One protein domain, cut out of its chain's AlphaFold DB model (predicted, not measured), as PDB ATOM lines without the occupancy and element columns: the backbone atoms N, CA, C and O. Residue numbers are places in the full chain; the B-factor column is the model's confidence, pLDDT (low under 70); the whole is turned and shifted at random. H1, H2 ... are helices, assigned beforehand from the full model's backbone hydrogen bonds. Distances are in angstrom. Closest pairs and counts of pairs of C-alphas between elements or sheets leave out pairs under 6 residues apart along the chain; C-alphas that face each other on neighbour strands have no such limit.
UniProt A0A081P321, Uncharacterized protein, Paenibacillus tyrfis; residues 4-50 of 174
ATOM      1  N   HIS A   4     -30.759  45.382  -1.954       54.59
ATOM      2  CA  HIS A   4     -29.360  44.934  -2.013       54.59
ATOM      3  C   HIS A   4     -29.027  44.012  -3.204       54.59
ATOM      4  O   HIS A   4     -27.882  44.022  -3.657       54.59
ATOM      5  N   SER A   5     -29.988  43.255  -3.757       63.94
ATOM      6  CA  SER A   5     -29.724  42.320  -4.872       63.94
ATOM      7  C   SER A   5     -29.544  43.030  -6.223       63.94
ATOM      8  O   SER A   5     -28.687  42.651  -7.022       63.94
ATOM      9  N   LEU A   6     -30.287  44.119  -6.444       61.94
ATOM     10  CA  LEU A   6     -30.240  44.933  -7.664       61.94
ATOM     11  C   LEU A   6     -28.892  45.647  -7.838       61.94
ATOM     12  O   LEU A   6     -28.336  45.654  -8.935       61.94
ATOM     13  N   ARG A   7     -28.311  46.185  -6.756       67.56
ATOM     14  CA  ARG A   7     -26.999  46.863  -6.800       67.56
ATOM     15  C   ARG A   7     -25.857  45.913  -7.178       67.56
ATOM     16  O   ARG A   7     -24.977  46.296  -7.947       67.56
ATOM     17  N   GLY A   8     -25.879  44.673  -6.683       72.06
ATOM     18  CA  GLY A   8     -24.877  43.654  -7.018       72.06
ATOM     19  C   GLY A   8     -24.954  43.199  -8.477       72.06
ATOM     20  O   GLY A   8     -23.925  43.089  -9.146       72.06
ATOM     21  N   LEU A   9     -26.171  43.006  -8.996       72.56
ATOM     22  CA  LEU A   9     -26.402  42.653 -10.397       72.56
ATOM     23  C   LEU A   9     -25.970  43.783 -11.345       72.56
ATOM     24  O   LEU A   9     -25.285  43.533 -12.334       72.56
ATOM     25  N   LEU A  10     -26.297  45.036 -11.010       75.56
ATOM     26  CA  LEU A  10     -25.862  46.214 -11.765       75.56
ATOM     27  C   LEU A  10     -24.334  46.368 -11.764       75.56
ATOM     28  O   LEU A  10     -23.765  46.692 -12.802       75.56
ATOM     29  N   ARG A  11     -23.654  46.085 -10.643       80.88
ATOM     30  CA  ARG A  11     -22.182  46.115 -10.568       80.88
ATOM     31  C   ARG A  11     -21.538  45.040 -11.445       80.88
ATOM     32  O   ARG A  11     -20.586  45.342 -12.156       80.88
ATOM     33  N   LYS A  12     -22.077  43.814 -11.438       83.75
ATOM     34  CA  LYS A  12     -21.610  42.721 -12.312       83.75
ATOM     35  C   LYS A  12     -21.841  43.036 -13.790       83.75
ATOM     36  O   LYS A  12     -20.933  42.845 -14.588       83.75
ATOM     37  N   ARG A  13     -23.010  43.587 -14.145       84.62
ATOM     38  CA  ARG A  13     -23.297  44.036 -15.519       84.62
ATOM     39  C   ARG A  13     -22.342  45.143 -15.949       84.62
ATOM     40  O   ARG A  13     -21.770  45.036 -17.022       84.62
ATOM     41  N   ARG A  14     -22.117  46.162 -15.110       87.31
ATOM     42  CA  ARG A  14     -21.145  47.231 -15.394       87.31
ATOM     43  C   ARG A  14     -19.745  46.671 -15.620       87.31
ATOM     44  O   ARG A  14     -19.157  46.992 -16.635       87.31
ATOM     45  N   ALA A  15     -19.263  45.787 -14.746       88.19
ATOM     46  CA  ALA A  15     -17.955  45.155 -14.913       88.19
ATOM     47  C   ALA A  15     -17.857  44.348 -16.220       88.19
ATOM     48  O   ALA A  15     -16.882  44.492 -16.949       88.19
ATOM     49  N   ALA A  16     -18.885  43.560 -16.556       89.00
ATOM     50  CA  ALA A  16     -18.933  42.818 -17.816       89.00
ATOM     51  C   ALA A  16     -18.912  43.754 -19.038       89.00
ATOM     52  O   ALA A  16     -18.152  43.518 -19.974       89.00
ATOM     53  N   PHE A  17     -19.680  44.848 -19.004       94.00
ATOM     54  CA  PHE A  17     -19.644  45.873 -20.049       94.00
ATOM     55  C   PHE A  17     -18.276  46.545 -20.154       94.00
ATOM     56  O   PHE A  17     -17.803  46.758 -21.263       94.00
ATOM     57  N   THR A  18     -17.620  46.853 -19.033       94.12
ATOM     58  CA  THR A  18     -16.283  47.458 -19.038       94.12
ATOM     59  C   THR A  18     -15.250  46.523 -19.658       94.12
ATOM     60  O   THR A  18     -14.453  46.971 -20.471       94.12
ATOM     61  N   VAL A  19     -15.285  45.228 -19.330       95.69
ATOM     62  CA  VAL A  19     -14.381  44.233 -19.927       95.69
ATOM     63  C   VAL A  19     -14.641  44.090 -21.426       95.69
ATOM     64  O   VAL A  19     -13.696  44.119 -22.208       95.69
ATOM     65  N   ALA A  20     -15.908  44.000 -21.843       95.44
ATOM     66  CA  ALA A  20     -16.263  43.928 -23.259       95.44
ATOM     67  C   ALA A  20     -15.822  45.189 -24.025       95.44
ATOM     68  O   ALA A  20     -15.213  45.084 -25.086       95.44
ATOM     69  N   ALA A  21     -16.065  46.377 -23.465       96.25
ATOM     70  CA  ALA A  21     -15.645  47.643 -24.057       96.25
ATOM     71  C   ALA A  21     -14.116  47.757 -24.148       96.25
ATOM     72  O   ALA A  21     -13.597  48.168 -25.181       96.25
ATOM     73  N   ALA A  22     -13.389  47.348 -23.103       96.25
ATOM     74  CA  ALA A  22     -11.929  47.326 -23.112       96.25
ATOM     75  C   ALA A  22     -11.379  46.351 -24.164       96.25
ATOM     76  O   ALA A  22     -10.438  46.692 -24.876       96.25
ATOM     77  N   GLY A  23     -11.995  45.172 -24.307       97.44
ATOM     78  CA  GLY A  23     -11.641  44.202 -25.345       97.44
ATOM     79  C   GLY A  23     -11.842  44.760 -26.754       97.44
ATOM     80  O   GLY A  23     -10.925  44.701 -27.569       97.44
ATOM     81  N   LEU A  24     -12.999  45.377 -27.016       97.44
ATOM     82  CA  LEU A  24     -13.278  46.021 -28.303       97.44
ATOM     83  C   LEU A  24     -12.261  47.127 -28.606       97.44
ATOM     84  O   LEU A  24     -11.657  47.110 -29.675       97.44
ATOM     85  N   LEU A  25     -11.992  48.021 -27.649       97.06
ATOM     86  CA  LEU A  25     -10.998  49.087 -27.811       97.06
ATOM     87  C   LEU A  25      -9.604  48.534 -28.124       97.06
ATOM     88  O   LEU A  25      -8.953  49.017 -29.049       97.06
ATOM     89  N   ALA A  26      -9.164  47.497 -27.408       96.31
ATOM     90  CA  ALA A  26      -7.878  46.856 -27.669       96.31
ATOM     91  C   ALA A  26      -7.814  46.288 -29.096       96.31
ATOM     92  O   ALA A  26      -6.845  46.536 -29.816       96.31
ATOM     93  N   THR A  27      -8.865  45.596 -29.548       95.44
ATOM     94  CA  THR A  27      -8.924  45.071 -30.921       95.44
ATOM     95  C   THR A  27      -8.963  46.177 -31.978       95.44
ATOM     96  O   THR A  27      -8.300  46.049 -33.002       95.44
ATOM     97  N   SER A  28      -9.658  47.292 -31.729       94.12
ATOM     98  CA  SER A  28      -9.702  48.433 -32.652       94.12
ATOM     99  C   SER A  28      -8.346  49.119 -32.805       94.12
ATOM    100  O   SER A  28      -7.998  49.528 -33.913       94.12
ATOM    101  N   VAL A  29      -7.561  49.220 -31.725       94.75
ATOM    102  CA  VAL A  29      -6.196  49.771 -31.771       94.75
ATOM    103  C   VAL A  29      -5.273  48.846 -32.564       94.75
ATOM    104  O   VAL A  29      -4.554  49.315 -33.447       94.75
ATOM    105  N   LEU A  30      -5.328  47.537 -32.305       94.50
ATOM    106  CA  LEU A  30      -4.532  46.549 -33.040       94.50
ATOM    107  C   LEU A  30      -4.876  46.534 -34.533       94.50
ATOM    108  O   LEU A  30      -3.973  46.535 -35.366       94.50
ATOM    109  N   LEU A  31      -6.166  46.576 -34.871       92.06
ATOM    110  CA  LEU A  31      -6.615  46.611 -36.261       92.06
ATOM    111  C   LEU A  31      -6.193  47.911 -36.952       92.06
ATOM    112  O   LEU A  31      -5.684  47.869 -38.067       92.06
ATOM    113  N   SER A  32      -6.332  49.056 -36.276       88.94
ATOM    114  CA  SER A  32      -5.855  50.345 -36.792       88.94
ATOM    115  C   SER A  32      -4.362  50.302 -37.112       88.94
ATOM    116  O   SER A  32      -3.950  50.744 -38.181       88.94
ATOM    117  N   TYR A  33      -3.549  49.733 -36.219       90.38
ATOM    118  CA  TYR A  33      -2.117  49.560 -36.458       90.38
ATOM    119  C   TYR A  33      -1.837  48.639 -37.653       90.38
ATOM    120  O   TYR A  33      -1.037  48.987 -38.518       90.38
ATOM    121  N   ALA A  34      -2.516  47.492 -37.732       89.88
ATOM    122  CA  ALA A  34      -2.338  46.541 -38.826       89.88
ATOM    123  C   ALA A  34      -2.680  47.162 -40.192       89.88
ATOM    124  O   ALA A  34      -1.866  47.103 -41.106       89.88
ATOM    125  N   VAL A  35      -3.837  47.824 -40.308       86.00
ATOM    126  CA  VAL A  35      -4.319  48.428 -41.564       86.00
ATOM    127  C   VAL A  35      -3.494  49.664 -41.969       86.00
ATOM    128  O   VAL A  35      -3.344  49.979 -43.148       86.00
ATOM    129  N   THR A  36      -2.897  50.373 -41.007       84.25
ATOM    130  CA  THR A  36      -2.005  51.513 -41.297       84.25
ATOM    131  C   THR A  36      -0.554  51.112 -41.576       84.25
ATOM    132  O   THR A  36       0.246  51.968 -41.959       84.25
ATOM    133  N   ASN A  37      -0.208  49.829 -41.451       82.62
ATOM    134  CA  ASN A  37       1.124  49.328 -41.748       82.62
ATOM    135  C   ASN A  37       1.169  48.686 -43.152       82.62
ATOM    136  O   ASN A  37       0.599  47.609 -43.341       82.62
ATOM    137  N   PRO A  38       1.893  49.270 -44.127       80.12
ATOM    138  CA  PRO A  38       1.956  48.743 -45.492       80.12
ATOM    139  C   PRO A  38       2.635  47.369 -45.597       80.12
ATOM    140  O   PRO A  38       2.492  46.708 -46.617       80.12
ATOM    141  N   GLN A  39       3.376  46.921 -44.577       82.81
ATOM    142  CA  GLN A  39       3.961  45.573 -44.554       82.81
ATOM    143  C   GLN A  39       2.958  44.495 -44.121       82.81
ATOM    144  O   GLN A  39       3.181  43.318 -44.385       82.81
ATOM    145  N   ILE A  40       1.885  44.883 -43.426       82.38
ATOM    146  CA  ILE A  40       0.872  43.959 -42.900       82.38
ATOM    147  C   ILE A  40      -0.358  43.949 -43.811       82.38
ATOM    148  O   ILE A  40      -0.876  42.880 -44.117       82.38
ATOM    149  N   ALA A  41      -0.802  45.131 -44.244       79.25
ATOM    150  CA  ALA A  41      -2.005  45.335 -45.047       79.25
ATOM    151  C   ALA A  41      -1.712  46.294 -46.222       79.25
ATOM    152  O   ALA A  41      -2.161  47.443 -46.210       79.25
ATOM    153  N   PRO A  42      -0.877  45.891 -47.199       73.19
ATOM    154  CA  PRO A  42      -0.440  46.765 -48.292       73.19
ATOM    155  C   PRO A  42      -1.603  47.340 -49.116       73.19
ATOM    156  O   PRO A  42      -1.566  48.519 -49.490       73.19
ATOM    157  N   ASP A  43      -2.650  46.548 -49.350       73.81
ATOM    158  CA  ASP A  43      -3.784  46.922 -50.199       73.81
ATOM    159  C   ASP A  43      -4.750  47.876 -49.476       73.81
ATOM    160  O   ASP A  43      -5.183  48.891 -50.029       73.81
ATOM    161  N   GLU A  44      -5.039  47.631 -48.196       73.94
ATOM    162  CA  GLU A  44      -5.890  48.503 -47.386       73.94
ATOM    163  C   GLU A  44      -5.173  49.798 -46.985       73.94
ATOM    164  O   GLU A  44      -5.778  50.875 -46.966       73.94
ATOM    165  N   ASN A  45      -3.867  49.729 -46.709       76.75
ATOM    166  CA  ASN A  45      -3.060  50.906 -46.397       76.75
ATOM    167  C   ASN A  45      -3.031  51.903 -47.557       76.75
ATOM    168  O   ASN A  45      -3.136  53.122 -47.380       76.75
ATOM    169  N   THR A  46      -2.930  51.360 -48.763       66.00
ATOM    170  CA  THR A  46      -3.020  52.106 -50.007       66.00
ATOM    171  C   THR A  46      -4.339  52.873 -50.114       66.00
ATOM    172  O   THR A  46      -4.345  54.043 -50.505       66.00
ATOM    173  N   PHE A  47      -5.454  52.239 -49.736       65.94
ATOM    174  CA  PHE A  47      -6.775  52.862 -49.743       65.94
ATOM    175  C   PHE A  47      -6.901  53.981 -48.695       65.94
ATOM    176  O   PHE A  47      -7.480  55.031 -48.967       65.94
ATOM    177  N   LEU A  48      -6.315  53.819 -47.506       65.88
ATOM    178  CA  LEU A  48      -6.335  54.865 -46.472       65.88
ATOM    179  C   LEU A  48      -5.469  56.089 -46.815       65.88
ATOM    180  O   LEU A  48      -5.687  57.173 -46.277       65.88
ATOM    181  N   THR A  49      -4.494  55.939 -47.713       63.44
ATOM    182  CA  THR A  49      -3.534  56.991 -48.090       63.44
ATOM    183  C   THR A  49      -3.817  57.593 -49.471       63.44
ATOM    184  O   THR A  49      -2.914  58.101 -50.146       63.44
ATOM    185  N   ILE A  50      -5.080  57.578 -49.916       58.31
ATOM    186  CA  ILE A  50      -5.505  58.183 -51.186       58.31
ATOM    187  C   ILE A  50      -5.292  59.707 -51.139       58.31
ATOM    188  O   ILE A  50      -6.079  60.471 -50.586       58.31
TER     189      ILE A  50
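AT A GLANCE: This is residues 4 to 50 of the 174 residues of an uncharacterized protein of Paenibacillus tyrfis (UniProt A0A081P321). One long, straight helix, H1, makes nearly the whole length of the model, and a short helix, H2, is set crosswise at its far end, so that the two meet in a corner like an L with a very short foot. Residues 4 to 32 of H1 stick out free, with no other part of the printed chain beside them. The printed part has 47 residues with two named helices, H1 then H2, and no named strand; its class is all helix. The whole is extended, a rod with a radius of gyration of the C-alphas of 18.0 A and spans of 56 by 17 by 9 A.

IN THESE COORDINATES: H1 holds residues 4 to 36 and measures 48.3 A from first to last C-alpha. It begins with C-alpha 4 at (-29.360, 44.934, -2.013) and ends with C-alpha 36 at (-2.005, 51.513, -41.297). H2 holds residues 42 to 48, and its last C-alpha, that of Leu 48, is at (-6.335, 54.865, -46.472).

HOW THE PARTS SIT: H1 touches H2 with residues 35 to 36 alone. Their closest C-alphas, those of Thr 36 and Asn 45, are 5.2 A apart. The lines of the two helices are about perpendicular, but only just, at 72 degrees. Their centres are 28.7 A apart. In H2 every O i to N i+4 pair is within hydrogen-bond range, and in H1 28 of 29 are.

THE WHOLE: The two C-alphas farthest apart, those of His 4 and Ile 50, are 56.2 A apart. The printed part has no cut, and the link from H1 to H2, of 5 residues, is tight. The mean pLDDT of the printed part is 82.5; residues 4 to 7 and 46 to 50 are under 70.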